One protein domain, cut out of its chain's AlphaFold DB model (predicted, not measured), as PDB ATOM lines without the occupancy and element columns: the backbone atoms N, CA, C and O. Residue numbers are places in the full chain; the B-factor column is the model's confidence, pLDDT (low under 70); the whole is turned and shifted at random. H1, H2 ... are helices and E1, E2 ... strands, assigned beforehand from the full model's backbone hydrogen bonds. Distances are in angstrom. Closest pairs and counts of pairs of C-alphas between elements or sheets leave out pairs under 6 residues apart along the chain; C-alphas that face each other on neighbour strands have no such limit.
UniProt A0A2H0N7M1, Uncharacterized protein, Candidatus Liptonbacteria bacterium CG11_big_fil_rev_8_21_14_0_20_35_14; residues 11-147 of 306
ATOM      1  N   LEU A  11     -22.077  -9.579  45.354       98.25
ATOM      2  CA  LEU A  11     -22.372  -8.339  44.652       98.25
ATOM      3  C   LEU A  11     -23.170  -7.414  45.573       98.25
ATOM      4  O   LEU A  11     -24.310  -7.718  45.920       98.25
ATOM      5  N   ILE A  12     -22.589  -6.271  45.940       97.81
ATOM      6  CA  ILE A  12     -23.310  -5.199  46.635       97.81
ATOM      7  C   ILE A  12     -23.805  -4.203  45.588       97.81
ATOM      8  O   ILE A  12     -23.003  -3.633  44.847       97.81
ATOM      9  N   VAL A  13     -25.119  -4.003  45.517       96.62
ATOM     10  CA  VAL A  13     -25.765  -3.095  44.564       96.62
ATOM     11  C   VAL A  13     -26.361  -1.921  45.329       96.62
ATOM     12  O   VAL A  13     -27.232  -2.105  46.172       96.62
ATOM     13  N   LEU A  14     -25.902  -0.709  45.031       94.25
ATOM     14  CA  LEU A  14     -26.486   0.517  45.571       94.25
ATOM     15  C   LEU A  14     -27.499   1.048  44.559       94.25
ATOM     16  O   LEU A  14     -27.136   1.339  43.418       94.25
ATOM     17  N   ILE A  15     -28.767   1.124  44.955       91.69
ATOM     18  CA  ILE A  15     -29.873   1.514  44.079       91.69
ATOM     19  C   ILE A  15     -30.496   2.798  44.622       91.69
ATOM     20  O   ILE A  15     -30.915   2.847  45.772       91.69
ATOM     21  N   THR A  16     -30.580   3.829  43.786       87.69
ATOM     22  CA  THR A  16     -31.162   5.134  44.135       87.69
ATOM     23  C   THR A  16     -32.110   5.625  43.039       87.69
ATOM     24  O   THR A  16     -32.175   5.054  41.939       87.69
ATOM     25  N   GLY A  17     -32.813   6.729  43.311       82.38
ATOM     26  CA  GLY A  17     -33.551   7.489  42.301       82.38
ATOM     27  C   GLY A  17     -32.690   7.842  41.077       82.38
ATOM     28  O   GLY A  17     -31.462   7.917  41.150       82.38
ATOM     29  N   GLY A  18     -33.332   7.985  39.914       82.25
ATOM     30  CA  GLY A  18     -32.662   8.243  38.628       82.25
ATOM     31  C   GLY A  18     -32.037   7.011  37.954       82.25
ATOM     32  O   GLY A  18     -31.771   7.039  36.746       82.25
ATOM     33  N   GLY A  19     -31.885   5.894  38.676       85.50
ATOM     34  CA  GLY A  19     -31.289   4.663  38.148       85.50
ATOM     35  C   GLY A  19     -31.978   4.127  36.890       85.50
ATOM     36  O   GLY A  19     -31.312   3.597  36.011       85.50
ATOM     37  N   SER A  20     -33.284   4.341  36.719       84.81
ATOM     38  CA  SER A  20     -34.016   3.840  35.549       84.81
ATOM     39  C   SER A  20     -33.530   4.464  34.230       84.81
ATOM     40  O   SER A  20     -33.694   3.853  33.171       84.81
ATOM     41  N   SER A  21     -32.972   5.679  34.282       84.88
ATOM     42  CA  SER A  21     -32.407   6.388  33.124       84.88
ATOM     43  C   SER A  21     -30.905   6.139  32.972       84.88
ATOM     44  O   SER A  21     -30.421   6.027  31.852       84.88
ATOM     45  N   LEU A  22     -30.174   6.034  34.088       88.75
ATOM     46  CA  LEU A  22     -28.720   5.831  34.088       88.75
ATOM     47  C   LEU A  22     -28.314   4.376  33.811       88.75
ATOM     48  O   LEU A  22     -27.274   4.124  33.206       88.75
ATOM     49  N   LEU A  23     -29.126   3.408  34.243       89.75
ATOM     50  CA  LEU A  23     -28.865   1.980  34.084       89.75
ATOM     51  C   LEU A  23     -29.388   1.499  32.729       89.75
ATOM     52  O   LEU A  23     -30.472   0.926  32.652       89.75
ATOM     53  N   CYS A  24     -28.637   1.745  31.662       89.31
ATOM     54  CA  CYS A  24     -28.977   1.304  30.311       89.31
ATOM     55  C   CYS A  24     -27.931   0.312  29.790       89.31
ATOM     56  O   CYS A  24     -26.731   0.556  29.905       89.31
ATOM     57  N   SER A  25     -28.379  -0.822  29.247       87.69
ATOM     58  CA  SER A  25     -27.491  -1.912  28.820       87.69
ATOM     59  C   SER A  25     -26.882  -1.698  27.432       87.69
ATOM     60  O   SER A  25     -25.820  -2.245  27.140       87.69
ATOM     61  N   SER A  26     -27.532  -0.906  26.574       91.00
ATOM     62  CA  SER A  26     -27.113  -0.701  25.186       91.00
ATOM     63  C   SER A  26     -27.666   0.602  24.586       91.00
ATOM     64  O   SER A  26     -28.676   1.124  25.064       91.00
ATOM     65  N   PRO A  27     -27.048   1.126  23.507       91.75
ATOM     66  CA  PRO A  27     -27.607   2.240  22.741       91.75
ATOM     67  C   PRO A  27     -29.009   1.960  22.184       91.75
ATOM     68  O   PRO A  27     -29.831   2.874  22.143       91.75
ATOM     69  N   ASP A  28     -29.293   0.713  21.804       90.44
ATOM     70  CA  ASP A  28     -30.597   0.309  21.267       90.44
ATOM     71  C   ASP A  28     -31.684   0.390  22.349       90.44
ATOM     72  O   ASP A  28     -32.714   1.029  22.135       90.44
ATOM     73  N   GLU A  29     -31.421  -0.137  23.558       93.00
ATOM     74  CA  GLU A  29     -32.325   0.028  24.710       93.00
ATOM     75  C   GLU A  29     -32.611   1.514  24.978       93.00
ATOM     76  O   GLU A  29     -33.753   1.894  25.253       93.00
ATOM     77  N   MET A  30     -31.582   2.363  24.910       92.88
ATOM     78  CA  MET A  30     -31.720   3.799  25.151       92.88
ATOM     79  C   MET A  30     -32.638   4.452  24.112       92.88
ATOM     80  O   MET A  30     -33.526   5.223  24.482       92.88
ATOM     81  N   GLN A  31     -32.443   4.152  22.826       92.69
ATOM     82  CA  GLN A  31     -33.261   4.700  21.742       92.69
ATOM     83  C   GLN A  31     -34.724   4.270  21.868       92.69
ATOM     84  O   GLN A  31     -35.618   5.124  21.830       92.69
ATOM     85  N   ASP A  32     -34.962   2.979  22.104       93.31
ATOM     86  CA  ASP A  32     -36.303   2.433  22.302       93.31
ATOM     87  C   ASP A  32     -36.979   3.064  23.526       93.31
ATOM     88  O   ASP A  32     -38.128   3.511  23.454       93.31
ATOM     89  N   SER A  33     -36.244   3.197  24.635       92.00
ATOM     90  CA  SER A  33     -36.736   3.828  25.864       92.00
ATOM     91  C   SER A  33     -37.134   5.287  25.639       92.00
ATOM     92  O   SER A  33     -38.203   5.704  26.088       92.00
ATOM     93  N   ILE A  34     -36.320   6.072  24.921       92.00
ATOM     94  CA  ILE A  34     -36.637   7.468  24.583       92.00
ATOM     95  C   ILE A  34     -37.918   7.537  23.748       92.00
ATOM     96  O   ILE A  34     -38.784   8.376  24.015       92.00
ATOM     97  N   LEU A  35     -38.056   6.668  22.742       92.69
ATOM     98  CA  LEU A  35     -39.216   6.666  21.857       92.69
ATOM     99  C   LEU A  35     -40.499   6.298  22.609       92.69
ATOM    100  O   LEU A  35     -41.517   6.980  22.455       92.69
ATOM    101  N   ILE A  36     -40.441   5.263  23.445       91.62
ATOM    102  CA  ILE A  36     -41.566   4.805  24.263       91.62
ATOM    103  C   ILE A  36     -41.978   5.881  25.259       91.62
ATOM    104  O   ILE A  36     -43.136   6.297  25.243       91.62
ATOM    105  N   ILE A  37     -41.035   6.415  26.044       90.25
ATOM    106  CA  ILE A  37     -41.319   7.467  27.028       90.25
ATOM    107  C   ILE A  37     -41.948   8.675  26.336       90.25
ATOM    108  O   ILE A  37     -42.976   9.174  26.788       90.25
ATOM    109  N   LYS A  38     -41.391   9.121  25.205       91.31
ATOM    110  CA  LYS A  38     -41.905  10.284  24.473       91.31
ATOM    111  C   LYS A  38     -43.330  10.075  23.962       91.31
ATOM    112  O   LYS A  38     -44.149  10.979  24.107       91.31
ATOM    113  N   ASN A  39     -43.629   8.934  23.344       91.88
ATOM    114  CA  ASN A  39     -44.953   8.687  22.768       91.88
ATOM    115  C   ASN A  39     -46.002   8.397  23.843       91.88
ATOM    116  O   ASN A  39     -47.044   9.047  23.865       91.88
ATOM    117  N   MET A  40     -45.711   7.484  24.770       93.25
ATOM    118  CA  MET A  40     -46.649   7.108  25.828       93.25
ATOM    119  C   MET A  40     -46.937   8.280  26.776       93.25
ATOM    120  O   MET A  40     -48.102   8.526  27.083       93.25
ATOM    121  N   SER A  41     -45.931   9.082  27.157       88.06
ATOM    122  CA  SER A  41     -46.164  10.260  28.014       88.06
ATOM    123  C   SER A  41     -47.040  11.309  27.324       88.06
ATOM    124  O   SER A  41     -47.928  11.879  27.951       88.06
ATOM    125  N   ARG A  42     -46.860  11.535  26.012       88.75
ATOM    126  CA  ARG A  42     -47.727  12.441  25.229       88.75
ATOM    127  C   ARG A  42     -49.182  11.986  25.184       88.75
ATOM    128  O   ARG A  42     -50.070  12.819  25.047       88.75
ATOM    129  N   MET A  43     -49.414  10.681  25.280       89.12
ATOM    130  CA  MET A  43     -50.746  10.077  25.289       89.12
ATOM    131  C   MET A  43     -51.306   9.900  26.709       89.12
ATOM    132  O   MET A  43     -52.341   9.257  26.873       89.12
ATOM    133  N   GLY A  44     -50.637  10.450  27.729       87.00
ATOM    134  CA  GLY A  44     -51.082  10.378  29.121       87.00
ATOM    135  C   GLY A  44     -51.016   8.969  29.703       87.00
ATOM    136  O   GLY A  44     -51.880   8.596  30.493       87.00
ATOM    137  N   ALA A  45     -50.043   8.156  29.277       89.62
ATOM    138  CA  ALA A  45     -49.867   6.831  29.850       89.62
ATOM    139  C   ALA A  45     -49.505   6.912  31.341       89.62
ATOM    140  O   ALA A  45     -48.634   7.706  31.707       89.62
ATOM    141  N   PRO A  46     -50.139   6.089  32.192       88.62
ATOM    142  CA  PRO A  46     -49.780   6.009  33.598       88.62
ATOM    143  C   PRO A  46     -48.354   5.455  33.753       88.62
ATOM    144  O   PRO A  46     -47.864   4.686  32.914       88.62
ATOM    145  N   ILE A  47     -47.666   5.867  34.820       84.56
ATOM    146  CA  ILE A  47     -46.246   5.554  35.035       84.56
ATOM    147  C   ILE A  47     -46.005   4.049  35.210       84.56
ATOM    148  O   ILE A  47     -44.953   3.533  34.836       84.56
ATOM    149  N   GLU A  48     -46.998   3.326  35.714       88.62
ATOM    150  CA  GLU A  48     -46.987   1.881  35.894       88.62
ATOM    151  C   GLU A  48     -46.876   1.162  34.545       88.62
ATOM    152  O   GLU A  48     -46.032   0.281  34.387       88.62
ATOM    153  N   GLU A  49     -47.660   1.584  33.546       93.12
ATOM    154  CA  GLU A  49     -47.606   1.019  32.193       93.12
ATOM    155  C   GLU A  49     -46.261   1.331  31.522       93.12
ATOM    156  O   GLU A  49     -45.651   0.447  30.920       93.12
ATOM    157  N   LEU A  50     -45.746   2.556  31.688       91.62
ATOM    158  CA  LEU A  50     -44.402   2.925  31.231       91.62
ATOM    159  C   LEU A  50     -43.319   2.036  31.864       91.62
ATOM    160  O   LEU A  50     -42.423   1.558  31.168       91.62
ATOM    161  N   ASN A  51     -43.391   1.804  33.173       91.12
ATOM    162  CA  ASN A  51     -42.408   1.005  33.900       91.12
ATOM    163  C   ASN A  51     -42.448  -0.473  33.502       91.12
ATOM    164  O   ASN A  51     -41.383  -1.079  33.382       91.12
ATOM    165  N   ILE A  52     -43.636  -1.033  33.254       94.56
ATOM    166  CA  ILE A  52     -43.787  -2.392  32.714       94.56
ATOM    167  C   ILE A  52     -43.041  -2.502  31.384       94.56
ATOM    168  O   ILE A  52     -42.142  -3.328  31.255       94.56
ATOM    169  N   VAL A  53     -43.316  -1.614  30.425       94.69
ATOM    170  CA  VAL A  53     -42.653  -1.659  29.113       94.69
ATOM    171  C   VAL A  53     -41.134  -1.479  29.248       94.69
ATOM    172  O   VAL A  53     -40.367  -2.233  28.654       94.69
ATOM    173  N   ARG A  54     -40.671  -0.532  30.077       92.31
ATOM    174  CA  ARG A  54     -39.234  -0.263  30.283       92.31
ATOM    175  C   ARG A  54     -38.456  -1.460  30.816       92.31
ATOM    176  O   ARG A  54     -37.297  -1.631  30.439       92.31
ATOM    177  N   LYS A  55     -39.051  -2.273  31.693       94.56
ATOM    178  CA  LYS A  55     -38.392  -3.483  32.208       94.56
ATOM    179  C   LYS A  55     -38.092  -4.474  31.082       94.56
ATOM    180  O   LYS A  55     -37.005  -5.035  31.058       94.56
ATOM    181  N   HIS A  56     -39.001  -4.605  30.117       95.38
ATOM    182  CA  HIS A  56     -38.890  -5.536  28.984       95.38
ATOM    183  C   HIS A  56     -38.021  -5.018  27.829       95.38
ATOM    184  O   HIS A  56     -37.779  -5.749  26.875       95.38
ATOM    185  N   LEU A  57     -37.519  -3.783  27.904       93.81
ATOM    186  CA  LEU A  57     -36.529  -3.253  26.956       93.81
ATOM    187  C   LEU A  57     -35.084  -3.523  27.385       93.81
ATOM    188  O   LEU A  57     -34.169  -3.405  26.574       93.81
ATOM    189  N   SER A  58     -34.859  -3.838  28.662       94.38
ATOM    190  CA  SER A  58     -33.526  -3.832  29.260       94.38
ATOM    191  C   SER A  58     -33.053  -5.223  29.656       94.38
ATOM    192  O   SER A  58     -33.809  -6.014  30.207       94.38
ATOM    193  N   ASP A  59     -31.758  -5.484  29.476       93.81
ATOM    194  CA  ASP A  59     -31.099  -6.671  30.033       93.81
ATOM    195  C   ASP A  59     -30.876  -6.608  31.545       93.81
ATOM    196  O   ASP A  59     -30.584  -7.631  32.167       93.81
ATOM    197  N   LEU A  60     -30.968  -5.411  32.132       95.38
ATOM    198  CA  LEU A  60     -30.595  -5.160  33.526       95.38
ATOM    199  C   LEU A  60     -31.803  -4.941  34.436       95.38
ATOM    200  O   LEU A  60     -31.733  -5.283  35.615       95.38
ATOM    201  N   LYS A  61     -32.893  -4.369  33.917       95.44
ATOM    202  CA  LYS A  61     -34.105  -4.051  34.692       95.44
ATOM    203  C   LYS A  61     -34.956  -5.301  34.944       95.44
ATOM    204  O   LYS A  61     -34.711  -6.355  34.365       95.44
ATOM    205  N   GLY A  62     -35.943  -5.191  35.834       95.00
ATOM    206  CA  GLY A  62     -36.912  -6.259  36.107       95.00
ATOM    207  C   GLY A  62     -36.281  -7.591  36.526       95.00
ATOM    208  O   GLY A  62     -36.731  -8.639  36.085       95.00
ATOM    209  N   GLY A  63     -35.204  -7.552  37.312       96.31
ATOM    210  CA  GLY A  63     -34.475  -8.746  37.755       96.31
ATOM    211  C   GLY A  63     -33.329  -9.174  36.837       96.31
ATOM    212  O   GLY A  63     -32.625 -10.138  37.144       96.31
ATOM    213  N   GLY A  64     -33.101  -8.466  35.726       96.75
ATOM    214  CA  GLY A  64     -32.026  -8.754  34.780       96.75
ATOM    215  C   GLY A  64     -30.634  -8.779  35.420       96.75
ATOM    216  O   GLY A  64     -29.865  -9.714  35.185       96.75
ATOM    217  N   LEU A  65     -30.332  -7.823  36.305       97.12
ATOM    218  CA  LEU A  65     -29.065  -7.792  37.044       97.12
ATOM    219  C   LEU A  65     -28.924  -8.983  38.002       97.12
ATOM    220  O   LEU A  65     -27.841  -9.559  38.080       97.12
ATOM    221  N   ALA A  66     -29.998  -9.380  38.693       97.38
ATOM    222  CA  ALA A  66     -29.987 -10.570  39.549       97.38
ATOM    223  C   ALA A  66     -29.688 -11.842  38.743       97.38
ATOM    224  O   ALA A  66     -28.821 -12.627  39.128       97.38
ATOM    225  N   ARG A  67     -30.323 -12.001  37.573       97.62
ATOM    226  CA  ARG A  67     -30.041 -13.113  36.654       97.62
ATOM    227  C   ARG A  67     -28.577 -13.139  36.220       97.62
ATOM    228  O   ARG A  67     -27.962 -14.198  36.257       97.62
ATOM    229  N   LEU A  68     -28.020 -12.000  35.807       96.94
ATOM    230  CA  LEU A  68     -26.630 -11.925  35.338       96.94
ATOM    231  C   LEU A  68     -25.602 -12.142  36.457       96.94
ATOM    232  O   LEU A  68     -24.470 -12.515  36.165       96.94
ATOM    233  N   ALA A  69     -25.976 -11.887  37.712       97.56
ATOM    234  CA  ALA A  69     -25.124 -12.117  38.875       97.56
ATOM    235  C   ALA A  69     -25.193 -13.561  39.400       97.56
ATOM    236  O   ALA A  69     -24.310 -13.980  40.146       97.56
ATOM    237  N   TYR A  70     -26.219 -14.339  39.037       97.19
ATOM    238  CA  TYR A  70     -26.320 -15.741  39.438       97.19
ATOM    239  C   TYR A  70     -25.101 -16.538  38.925       97.19
ATOM    240  O   TYR A  70     -24.783 -16.447  37.739       97.19
ATOM    241  N   PRO A  71     -24.429 -17.357  39.767       97.00
ATOM    242  CA  PRO A  71     -24.884 -17.898  41.056       97.00
ATOM    243  C   PRO A  71     -24.379 -17.175  42.322       97.00
ATOM    244  O   PRO A  71     -24.438 -17.769  43.415       97.00
ATOM    245  N   ALA A  72     -23.856 -15.953  42.197       98.25
ATOM    246  CA  ALA A  72     -23.355 -15.152  43.312       98.25
ATOM    247  C   ALA A  72     -24.466 -14.721  44.281       98.25
ATOM    248  O   ALA A  72     -25.658 -14.768  43.963       98.25
ATOM    249  N   THR A  73     -24.076 -14.302  45.483       98.44
ATOM    250  CA  THR A  73     -24.994 -13.652  46.424       98.44
ATOM    251  C   THR A  73     -25.118 -12.175  46.067       98.44
ATOM    252  O   THR A  73     -24.114 -11.517  45.799       98.44
ATOM    253  N   VAL A  74     -26.337 -11.638  46.086       98.44
ATOM    254  CA  VAL A  74     -26.603 -10.225  45.785       98.44
ATOM    255  C   VAL A  74     -27.206  -9.552  47.011       98.44
ATOM    256  O   VAL A  74     -28.201 -10.024  47.558       98.44
ATOM    257  N   LEU A  75     -26.614  -8.439  47.432       97.88
ATOM    258  CA  LEU A  75     -27.137  -7.564  48.474       97.88
ATOM    259  C   LEU A  75     -27.437  -6.197  47.863       97.88
ATOM    260  O   LEU A  75     -26.516  -5.445  47.547       97.88
ATOM    261  N   SER A  76     -28.714  -5.867  47.726       96.38
ATOM    262  CA  SER A  76     -29.152  -4.561  47.243       96.38
ATOM    263  C   SER A  76     -29.505  -3.651  48.410       96.38
ATOM    264  O   SER A  76     -30.332  -4.009  49.248       96.38
ATOM    265  N   LEU A  77     -28.895  -2.470  48.444       94.44
ATOM    266  CA  LEU A  77     -29.212  -1.381  49.363       94.44
ATOM    267  C   LEU A  77     -29.952  -0.307  48.565       94.44
ATOM    268  O   LEU A  77     -29.383   0.280  47.643       94.44
ATOM    269  N   ILE A  78     -31.228  -0.105  48.877       91.69
ATOM    270  CA  ILE A  78     -32.146   0.704  48.071       91.69
ATOM    271  C   ILE A  78     -32.507   1.976  48.836       91.69
ATOM    272  O   ILE A  78     -32.993   1.890  49.961       91.69
ATOM    273  N   ALA A  79     -32.291   3.139  48.228       89.25
ATOM    274  CA  ALA A  79     -32.859   4.403  48.679       89.25
ATOM    275  C   ALA A  79     -34.194   4.644  47.960       89.25
ATOM    276  O   ALA A  79     -34.226   4.651  46.725       89.25
ATOM    277  N   CYS A  80     -35.277   4.810  48.719       84.88
ATOM    278  CA  CYS A  80     -36.630   5.022  48.202       84.88
ATOM    279  C   CYS A  80     -37.240   6.286  48.810       84.88
ATOM    280  O   CYS A  80     -37.086   6.564  49.989       84.88
ATOM    281  N   ASP A  81     -37.991   7.021  48.012       75.19
ATOM    282  CA  ASP A  81     -38.857   8.129  48.424       75.19
ATOM    283  C   ASP A  81     -40.067   7.707  49.286       75.19
ATOM    284  O   ASP A  81     -40.703   8.561  49.897       75.19
ATOM    285  N   VAL A  82     -40.364   6.405  49.373       66.62
ATOM    286  CA  VAL A  82     -41.492   5.816  50.116       66.62
ATOM    287  C   VAL A  82     -40.988   4.882  51.223       66.62
ATOM    288  O   VAL A  82     -39.984   4.184  51.064       66.62
ATOM    289  N   CYS A  83     -41.704   4.837  52.349       69.19
ATOM    290  CA  CYS A  83     -41.364   4.054  53.539       69.19
ATOM    291  C   CYS A  83     -42.603   3.501  54.271       69.19
ATOM    292  O   CYS A  83     -43.733   3.879  53.974       69.19
ATOM    293  N   GLY A  84     -42.376   2.701  55.322       61.66
ATOM    294  CA  GLY A  84     -43.389   2.391  56.345       61.66
ATOM    295  C   GLY A  84     -44.353   1.255  55.988       61.66
ATOM    296  O   GLY A  84     -44.005   0.367  55.216       61.66
ATOM    297  N   GLU A  85     -45.556   1.267  56.575       53.72
ATOM    298  CA  GLU A  85     -46.620   0.273  56.311       53.72
ATOM    299  C   GLU A  85     -47.052   0.247  54.835       53.72
ATOM    300  O   GLU A  85     -47.482  -0.791  54.329       53.72
ATOM    301  N   ASP A  86     -46.863   1.363  54.132       57.38
ATOM    302  CA  ASP A  86     -47.117   1.492  52.697       57.38
ATOM    303  C   ASP A  86     -46.049   0.767  51.850       57.38
ATOM    304  O   ASP A  86     -46.275   0.454  50.677       57.38
ATOM    305  N   LEU A  87     -44.886   0.434  52.426       65.06
ATOM    306  CA  LEU A  87     -43.797  -0.239  51.723       65.06
ATOM    307  C   LEU A  87     -44.062  -1.743  51.569       65.06
ATOM    308  O   LEU A  87     -43.633  -2.579  52.359       65.06
ATOM    309  N   VAL A  88     -44.695  -2.105  50.462       62.44
ATOM    310  CA  VAL A  88     -44.642  -3.470  49.917       62.44
ATOM    311  C   VAL A  88     -43.463  -3.648  48.951       62.44
ATOM    312  O   VAL A  88     -43.055  -2.690  48.296       62.44
ATOM    313  N   ASP A  89     -42.957  -4.879  48.787       68.69
ATOM    314  CA  ASP A  89     -41.859  -5.226  47.855       68.69
ATOM    315  C   ASP A  89     -42.041  -4.644  46.440       68.69
ATOM    316  O   ASP A  89     -41.071  -4.336  45.744       68.69
ATOM    317  N   SER A  90     -43.289  -4.455  45.995       67.00
ATOM    318  CA  SER A  90     -43.571  -3.828  44.704       67.00
ATOM    319  C   SER A  90     -43.090  -2.379  44.608       67.00
ATOM    320  O   SER A  90     -42.702  -1.992  43.510       67.00
ATOM    321  N   HIS A  91     -43.027  -1.608  45.699       76.75
ATOM    322  CA  HIS A  91     -42.496  -0.236  45.685       76.75
ATOM    323  C   HIS A  91     -40.990  -0.218  45.433       76.75
ATOM    324  O   HIS A  91     -40.517   0.498  44.553       76.75
ATOM    325  N   LEU A  92     -40.236  -1.100  46.094       82.88
ATOM    326  CA  LEU A  92     -38.799  -1.248  45.842       82.88
ATOM    327  C   LEU A  92     -38.512  -1.658  44.389       82.88
ATOM    328  O   LEU A  92     -37.498  -1.263  43.816       82.88
ATOM    329  N   SER A  93     -39.426  -2.406  43.761       82.94
ATOM    330  CA  SER A  93     -39.317  -2.788  42.346       82.94
ATOM    331  C   SER A  93     -39.494  -1.624  41.357       82.94
ATOM    332  O   SER A  93     -39.170  -1.776  40.174       82.94
ATOM    333  N   LEU A  94     -40.008  -0.475  41.813       84.56
ATOM    334  CA  LEU A  94     -40.131   0.740  41.005       84.56
ATOM    335  C   LEU A  94     -38.803   1.502  40.944       84.56
ATOM    336  O   LEU A  94     -38.456   2.045  39.888       84.56
ATOM    337  N   VAL A  95     -38.023   1.484  42.031       88.25
ATOM    338  CA  VAL A  95     -36.727   2.168  42.097       88.25
ATOM    339  C   VAL A  95     -35.761   1.541  41.095       88.25
ATOM    340  O   VAL A  95     -35.546   0.328  41.070       88.25
ATOM    341  N   ALA A  96     -35.207   2.376  40.216       89.75
ATOM    342  CA  ALA A  96     -34.351   1.960  39.105       89.75
ATOM    343  C   ALA A  96     -34.952   0.863  38.196       89.75
ATOM    344  O   ALA A  96     -34.214   0.142  37.523       89.75
ATOM    345  N   SER A  97     -36.284   0.718  38.177       92.38
ATOM    346  CA  SER A  97     -36.994  -0.381  37.508       92.38
ATOM    347  C   SER A  97     -36.608  -1.782  38.017       92.38
ATOM    348  O   SER A  97     -36.658  -2.753  37.258       92.38
ATOM    349  N   GLY A  98     -36.228  -1.894  39.293       94.12
ATOM    350  CA  GLY A  98     -36.079  -3.159  40.009       94.12
ATOM    351  C   GLY A  98     -35.067  -4.127  39.387       94.12
ATOM    352  O   GLY A  98     -35.439  -5.256  39.069       94.12
ATOM    353  N   PRO A  99     -33.790  -3.747  39.199       96.06
ATOM    354  CA  PRO A  99     -32.809  -4.589  38.512       96.06
ATOM    355  C   PRO A  99     -32.509  -5.908  39.244       96.06
ATOM    356  O   PRO A  99     -32.136  -6.898  38.617       96.06
ATOM    357  N   THR A 100     -32.717  -5.951  40.561       96.31
ATOM    358  CA  THR A 100     -32.536  -7.139  41.413       96.31
ATOM    359  C   THR A 100     -33.856  -7.698  41.952       96.31
ATOM    360  O   THR A 100     -33.857  -8.525  42.860       96.31
ATOM    361  N   MET A 101     -34.989  -7.235  41.421       94.38
ATOM    362  CA  MET A 101     -36.326  -7.591  41.896       94.38
ATOM    363  C   MET A 101     -37.035  -8.474  40.877       94.38
ATOM    364  O   MET A 101     -36.923  -8.255  39.675       94.38
ATOM    365  N   PHE A 102     -37.798  -9.452  41.359       94.44
ATOM    366  CA  PHE A 102     -38.650 -10.266  40.500       94.44
ATOM    367  C   PHE A 102     -39.745  -9.401  39.867       94.44
ATOM    368  O   PHE A 102     -40.483  -8.710  40.575       94.44
ATOM    369  N   ASP A 103     -39.880  -9.460  38.544       94.50
ATOM    370  CA  ASP A 103     -40.948  -8.767  37.833       94.50
ATOM    371  C   ASP A 103     -42.115  -9.708  37.519       94.50
ATOM    372  O   ASP A 103     -41.932 -10.793  36.971       94.50
ATOM    373  N   LYS A 104     -43.342  -9.292  37.849       93.62
ATOM    374  CA  LYS A 104     -44.558 -10.098  37.624       93.62
ATOM    375  C   LYS A 104     -45.166  -9.897  36.235       93.62
ATOM    376  O   LYS A 104     -45.964 -10.732  35.814       93.62
ATOM    377  N   SER A 105     -44.814  -8.806  35.555       95.44
ATOM    378  CA  SER A 105     -45.361  -8.484  34.237       95.44
ATOM    379  C   SER A 105     -44.850  -9.452  33.168       95.44
ATOM    380  O   SER A 105     -43.891 -10.181  33.402       95.44
ATOM    381  N   SER A 106     -45.481  -9.500  31.998       96.44
ATOM    382  CA  SER A 106     -45.096 -10.427  30.919       96.44
ATOM    383  C   SER A 106     -45.002  -9.722  29.577       96.44
ATOM    384  O   SER A 106     -45.641  -8.687  29.377       96.44
ATOM    385  N   LEU A 107     -44.295 -10.321  28.618       95.25
ATOM    386  CA  LEU A 107     -44.251  -9.792  27.251       95.25
ATOM    387  C   LEU A 107     -45.651  -9.612  26.649       95.25
ATOM    388  O   LEU A 107     -45.930  -8.615  25.991       95.25
ATOM    389  N   LYS A 108     -46.578 -10.528  26.950       95.19
ATOM    390  CA  LYS A 108     -47.975 -10.434  26.504       95.19
ATOM    391  C   LYS A 108     -48.688  -9.192  27.053       95.19
ATOM    392  O   LYS A 108     -49.541  -8.604  26.389       95.19
ATOM    393  N   GLU A 109     -48.382  -8.810  28.289       96.25
ATOM    394  CA  GLU A 109     -48.910  -7.586  28.890       96.25
ATOM    395  C   GLU A 109     -48.316  -6.346  28.217       96.25
ATOM    396  O   GLU A 109     -49.058  -5.425  27.879       96.25
ATOM    397  N   VAL A 110     -47.013  -6.362  27.930       95.88
ATOM    398  CA  VAL A 110     -46.327  -5.299  27.186       95.88
ATOM    399  C   VAL A 110     -46.937  -5.109  25.798       95.88
ATOM    400  O   VAL A 110     -47.266  -3.984  25.432       95.88
ATOM    401  N   GLU A 111     -47.175  -6.184  25.048       94.44
ATOM    402  CA  GLU A 111     -47.831  -6.124  23.734       94.44
ATOM    403  C   GLU A 111     -49.223  -5.480  23.815       94.44
ATOM    404  O   GLU A 111     -49.582  -4.645  22.981       94.44
ATOM    405  N   LYS A 112     -50.001  -5.813  24.855       95.69
ATOM    406  CA  LYS A 112     -51.314  -5.202  25.101       95.69
ATOM    407  C   LYS A 112     -51.194  -3.705  25.400       95.69
ATOM    408  O   LYS A 112     -51.988  -2.920  24.875       95.69
ATOM    409  N   ILE A 113     -50.217  -3.308  26.220       95.81
ATOM    410  CA  ILE A 113     -49.940  -1.901  26.537       95.81
ATOM    411  C   ILE A 113     -49.549  -1.154  25.259       95.81
ATOM    412  O   ILE A 113     -50.172  -0.151  24.923       95.81
ATOM    413  N   LEU A 114     -48.595  -1.663  24.478       95.00
ATOM    414  CA  LEU A 114     -48.197  -1.043  23.211       95.00
ATOM    415  C   LEU A 114     -49.369  -0.958  22.218       95.00
ATOM    416  O   LEU A 114     -49.499   0.044  21.513       95.00
ATOM    417  N   GLY A 115     -50.261  -1.954  22.210       94.31
ATOM    418  CA  GLY A 115     -51.524  -1.954  21.464       94.31
ATOM    419  C   GLY A 115     -52.431  -0.778  21.805       94.31
ATOM    420  O   GLY A 115     -52.885  -0.073  20.903       94.31
ATOM    421  N   LYS A 116     -52.635  -0.516  23.099       94.38
ATOM    422  CA  LYS A 116     -53.433   0.615  23.606       94.38
ATOM    423  C   LYS A 116     -52.918   1.968  23.098       94.38
ATOM    424  O   LYS A 116     -53.719   2.872  22.871       94.38
ATOM    425  N   TYR A 117     -51.607   2.091  22.886       93.00
ATOM    426  CA  TYR A 117     -50.954   3.322  22.425       93.00
ATOM    427  C   TYR A 117     -50.620   3.340  20.927       93.00
ATOM    428  O   TYR A 117     -49.988   4.281  20.456       93.00
ATOM    429  N   GLY A 118     -51.033   2.326  20.155       91.81
ATOM    430  CA  GLY A 118     -50.756   2.261  18.715       91.81
ATOM    431  C   GLY A 118     -49.270   2.101  18.371       91.81
ATOM    432  O   GLY A 118     -48.843   2.477  17.283       91.81
ATOM    433  N   LEU A 119     -48.475   1.554  19.293       91.31
ATOM    434  CA  LEU A 119     -47.022   1.424  19.160       91.31
ATOM    435  C   LEU A 119     -46.563   0.036  18.692       91.31
ATOM    436  O   LEU A 119     -45.375  -0.158  18.481       91.31
ATOM    437  N   VAL A 120     -47.480  -0.907  18.460       84.81
ATOM    438  CA  VAL A 120     -47.175  -2.297  18.040       84.81
ATOM    439  C   VAL A 120     -46.421  -2.372  16.709       84.81
ATOM    440  O   VAL A 120     -45.687  -3.320  16.463       84.81
ATOM    441  N   SER A 121     -46.588  -1.376  15.834       79.81
ATOM    442  CA  SER A 121     -45.884  -1.302  14.548       79.81
ATOM    443  C   SER A 121     -44.398  -0.953  14.675       79.81
ATOM    444  O   SER A 121     -43.660  -1.082  13.699       79.81
ATOM    445  N   HIS A 122     -43.956  -0.496  15.847       82.56
ATOM    446  CA  HIS A 122     -42.551  -0.235  16.114       82.56
ATOM    447  C   HIS A 122     -41.858  -1.546  16.483       82.56
ATOM    448  O   HIS A 122     -42.333  -2.299  17.330       82.56
ATOM    449  N   ASN A 123     -40.714  -1.808  15.856       86.12
ATOM    450  CA  ASN A 123     -39.947  -3.029  16.073       86.12
ATOM    451  C   ASN A 123     -39.004  -2.879  17.277       86.12
ATOM    452  O   ASN A 123     -37.787  -2.847  17.109       86.12
ATOM    453  N   PHE A 124     -39.577  -2.716  18.471       90.19
ATOM    454  CA  PHE A 124     -38.815  -2.620  19.719       90.19
ATOM    455  C   PHE A 124     -38.138  -3.948  20.057       90.19
ATOM    456  O   PHE A 124     -38.727  -5.016  19.871       90.19
ATOM    457  N   ASN A 125     -36.932  -3.890  20.625       90.50
ATOM    458  CA  ASN A 125     -36.212  -5.085  21.065       90.50
ATOM    459  C   ASN A 125     -36.702  -5.566  22.443       90.50
ATOM    460  O   ASN A 125     -35.998  -5.471  23.454       90.50
ATOM    461  N   LEU A 126     -37.945  -6.048  22.473       92.62
ATOM    462  CA  LEU A 126     -38.608  -6.549  23.672       92.62
ATOM    463  C   LEU A 126     -38.096  -7.943  24.049       92.62
ATOM    464  O   LEU A 126     -37.939  -8.819  23.199       92.62
ATOM    465  N   ARG A 127     -37.900  -8.167  25.346       93.38
ATOM    466  CA  ARG A 127     -37.501  -9.457  25.917       93.38
ATOM    467  C   ARG A 127     -38.248  -9.731  27.211       93.38
ATOM    468  O   ARG A 127     -38.597  -8.805  27.935       93.38
ATOM    469  N   GLU A 128     -38.458 -11.009  27.507       96.44
ATOM    470  CA  GLU A 128     -39.063 -11.412  28.772       96.44
ATOM    471  C   GLU A 128     -38.083 -11.175  29.924       96.44
ATOM    472  O   GLU A 128     -36.872 -11.385  29.799       96.44
ATOM    473  N   THR A 129     -38.624 -10.736  31.053       96.75
ATOM    474  CA  THR A 129     -37.861 -10.550  32.289       96.75
ATOM    475  C   THR A 129     -37.655 -11.901  32.989       96.75
ATOM    476  O   THR A 129     -38.468 -12.810  32.814       96.75
ATOM    477  N   PRO A 130     -36.588 -12.086  33.786       97.00
ATOM    478  CA  PRO A 130     -36.284 -13.383  34.393       97.00
ATOM    479  C   PRO A 130     -37.425 -13.892  35.285       97.00
ATOM    480  O   PRO A 130     -37.863 -13.181  36.193       97.00
ATOM    481  N   LYS A 131     -37.900 -15.122  35.039       96.12
ATOM    482  CA  LYS A 131     -39.049 -15.720  35.755       96.12
ATOM    483  C   LYS A 131     -38.671 -16.880  36.662       96.12
ATOM    484  O   LYS A 131     -39.468 -17.291  37.501       96.12
ATOM    485  N   GLU A 132     -37.476 -17.423  36.494       96.50
ATOM    486  CA  GLU A 132     -36.992 -18.567  37.244       96.50
ATOM    487  C   GLU A 132     -36.646 -18.148  38.685       96.50
ATOM    488  O   GLU A 132     -35.774 -17.292  38.874       96.50
ATOM    489  N   PRO A 133     -37.264 -18.761  39.718       95.38
ATOM    490  CA  PRO A 133     -37.030 -18.387  41.118       95.38
ATOM    491  C   PRO A 133     -35.558 -18.456  41.548       95.38
ATOM    492  O   PRO A 133     -35.112 -17.631  42.340       95.38
ATOM    493  N   MET A 134     -34.778 -19.367  40.950       96.62
ATOM    494  CA  MET A 134     -33.366 -19.585  41.290       96.62
ATOM    495  C   MET A 134     -32.488 -18.331  41.174       96.62
ATOM    496  O   MET A 134     -31.491 -18.214  41.885       96.62
ATOM    497  N   TYR A 135     -32.845 -17.380  40.301       97.06
ATOM    498  CA  TYR A 135     -32.105 -16.123  40.157       97.06
ATOM    499  C   TYR A 135     -32.272 -15.190  41.361       97.06
ATOM    500  O   TYR A 135     -31.463 -14.285  41.546       97.06
ATOM    501  N   PHE A 136     -33.299 -15.414  42.180       96.75
ATOM    502  CA  PHE A 136     -33.671 -14.560  43.303       96.75
ATOM    503  C   PHE A 136     -33.403 -15.218  44.665       96.75
ATOM    504  O   PHE A 136     -33.339 -14.512  45.667       96.75
ATOM    505  N   ASP A 137     -33.143 -16.532  44.713       95.50
ATOM    506  CA  ASP A 137     -32.900 -17.302  45.950       95.50
ATOM    507  C   ASP A 137     -31.759 -16.749  46.825       95.50
ATOM    508  O   ASP A 137     -31.760 -16.915  48.045       95.50
ATOM    509  N   LYS A 138     -30.759 -16.102  46.210       96.44
ATOM    510  CA  LYS A 138     -29.603 -15.498  46.901       96.44
ATOM    511  C   LYS A 138     -29.589 -13.973  46.847       96.44
ATOM    512  O   LYS A 138     -28.537 -13.363  47.063       96.44
ATOM    513  N   VAL A 139     -30.725 -13.362  46.534       97.38
ATOM    514  CA  VAL A 139     -30.858 -11.911  46.453       97.38
ATOM    515  C   VAL A 139     -31.524 -11.405  47.723       97.38
ATOM    516  O   VAL A 139     -32.629 -11.811  48.070       97.38
ATOM    517  N   LYS A 140     -30.858 -10.482  48.412       95.81
ATOM    518  CA  LYS A 140     -31.420  -9.754  49.546       95.81
ATOM    519  C   LYS A 140     -31.549  -8.286  49.176       95.81
ATOM    520  O   LYS A 140     -30.543  -7.620  48.959       95.81
ATOM    521  N   ASN A 141     -32.778  -7.785  49.139       94.06
ATOM    522  CA  ASN A 141     -33.063  -6.368  48.940       94.06
ATOM    523  C   ASN A 141     -33.380  -5.734  50.299       94.06
ATOM    524  O   ASN A 141     -34.193  -6.262  51.055       94.06
ATOM    525  N   ILE A 142     -32.698  -4.642  50.632       91.94
ATOM    526  CA  ILE A 142     -32.855  -3.907  51.887       91.94
ATOM    527  C   ILE A 142     -33.219  -2.468  51.539       91.94
ATOM    528  O   ILE A 142     -32.487  -1.816  50.790       91.94
ATOM    529  N   LEU A 143     -34.317  -1.968  52.110       89.75
ATOM    530  CA  LEU A 143     -34.556  -0.530  52.173       89.75
ATOM    531  C   LEU A 143     -33.480   0.074  53.083       89.75
ATOM    532  O   LEU A 143     -33.464  -0.180  54.284       89.75
ATOM    533  N   PHE A 144     -32.534   0.781  52.475       90.62
ATOM    534  CA  PHE A 144     -31.365   1.340  53.144       90.62
ATOM    535  C   PHE A 144     -31.601   2.769  53.624       90.62
ATOM    536  O   PHE A 144     -31.102   3.132  54.683       90.62
ATOM    537  N   ALA A 145     -32.333   3.559  52.840       89.38
ATOM    538  CA  ALA A 145     -32.688   4.929  53.181       89.38
ATOM    539  C   ALA A 145     -34.072   5.272  52.628       89.38
ATOM    540  O   ALA A 145     -34.427   4.868  51.516       89.38
ATOM    541  N   CYS A 146     -34.837   6.033  53.395       89.25
ATOM    542  CA  CYS A 146     -36.142   6.532  53.020       89.25
ATOM    543  C   CYS A 146     -36.479   7.859  53.692       89.25
ATOM    544  O   CYS A 146     -35.750   8.342  54.557       89.25
ATOM    545  N   ASN A 147     -37.595   8.470  53.300       89.00
ATOM    546  CA  ASN A 147     -37.972   9.774  53.838       89.00
ATOM    547  C   ASN A 147     -38.250   9.730  55.356       89.00
ATOM    548  O   ASN A 147     -37.934  10.694  56.051       89.00
TER     549      ASN A 147
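AT A GLANCE: This is residues 11 to 147 of the 306 residues of an uncharacterized protein of Candidatus Liptonbacteria bacterium CG11_big_fil_rev_8_21_14_0_20_35_14 (UniProt A0A2H0N7M1). A small wall of three parallel strands, E1, E2 and E3, stands at one end of the domain, and three helices, H2, H3 and H6, gather at the other, with H3 packed on both H2 and H6. Between them lie the short helices H1 and H4 and the loop of residues 93 to 106; H4 covers part of one face of the sheet, whose other face is bare. The printed part has 137 residues, with six named helices and three named strands in the order E1 H1 H2 H3 H4 E2 H5 H6 E3; the sheet runs E1 E2 E3. The class is mixed, helices and strands, and the whole is compact, with a radius of gyration of the C-alphas of 14.7 A and spans of 40 by 33 by 24 A.

IN THESE COORDINATES: In the sheet, E1 is residues 11 to 15, starting with C-alpha 11 at (-22.372, -8.339, 44.652); E2 is residues 73 to 80, 22.1 A long; E3 is residues 139 to 146, 20.3 A long, ending with C-alpha 146 at (-36.142, 6.532, 53.020). H2, the longest helix, is residues 27 to 42 and 22.7 A long, with C-alpha 27 at (-27.607, 2.240, 22.741). H3 is residues 47 to 57, 15.4 A, and H6 residues 107 to 116, 14.3 A. The short helices are H1, residues 19 to 22, H4, residues 64 to 69, and H5, residues 89 to 92.

HOW THE PARTS SIT: E1 and E2 are parallel at 12 degrees, with N 13 and O 75 at 2.9 A and N 77 and O 13 at 2.8 A, within hydrogen-bond range. E2 and E3 are parallel at 22 degrees, with N 76 and O 140 at 2.8 A. H4 is on the sheet at a height of 9.5 A, over E2 and along the strands, at 22 degrees to E2 on the local plane; the closest C-alphas of H4 and E2, those of Ala 66 and Val 74, are 7.1 A apart. H5 only grazes the sheet. E1, H1 to H4 and E2 form a strand-helix-strand unit, two parallel neighbour strands with helices between; E2, H5, H6 and E3 form another, its crossover right-handed. H1, H2, H3 and H6 are not on the sheet. H2 and H3 touch as a helical hairpin, opposite ways at a shallow tilt of 21 degrees, the closest C-alphas being those of Glu 29 and Leu 57, 5.8 A. H3 and H6 touch, opposite ways at a steep tilt of 52 degrees, closest at the C-alphas of Val 53 and Val 110, 5.5 A. H2 and H6 are apart. In H2, H4 and H6 every O i to N i+4 pair is within hydrogen-bond range, in H3 6 of 7; H1 and H5 are too short for such a pair.

THE WHOLE: The two C-alphas farthest apart, those of Gly 84 and Ser 121, are 42.0 A from each other. The printed part has no cut. The links H5 to H6, 14 residues, and H6 to E3, 22 residues, are long. The mean pLDDT of the printed part is 90.4, and residues 82 to 90, of which 89 and 90 belong to H5, are under 70.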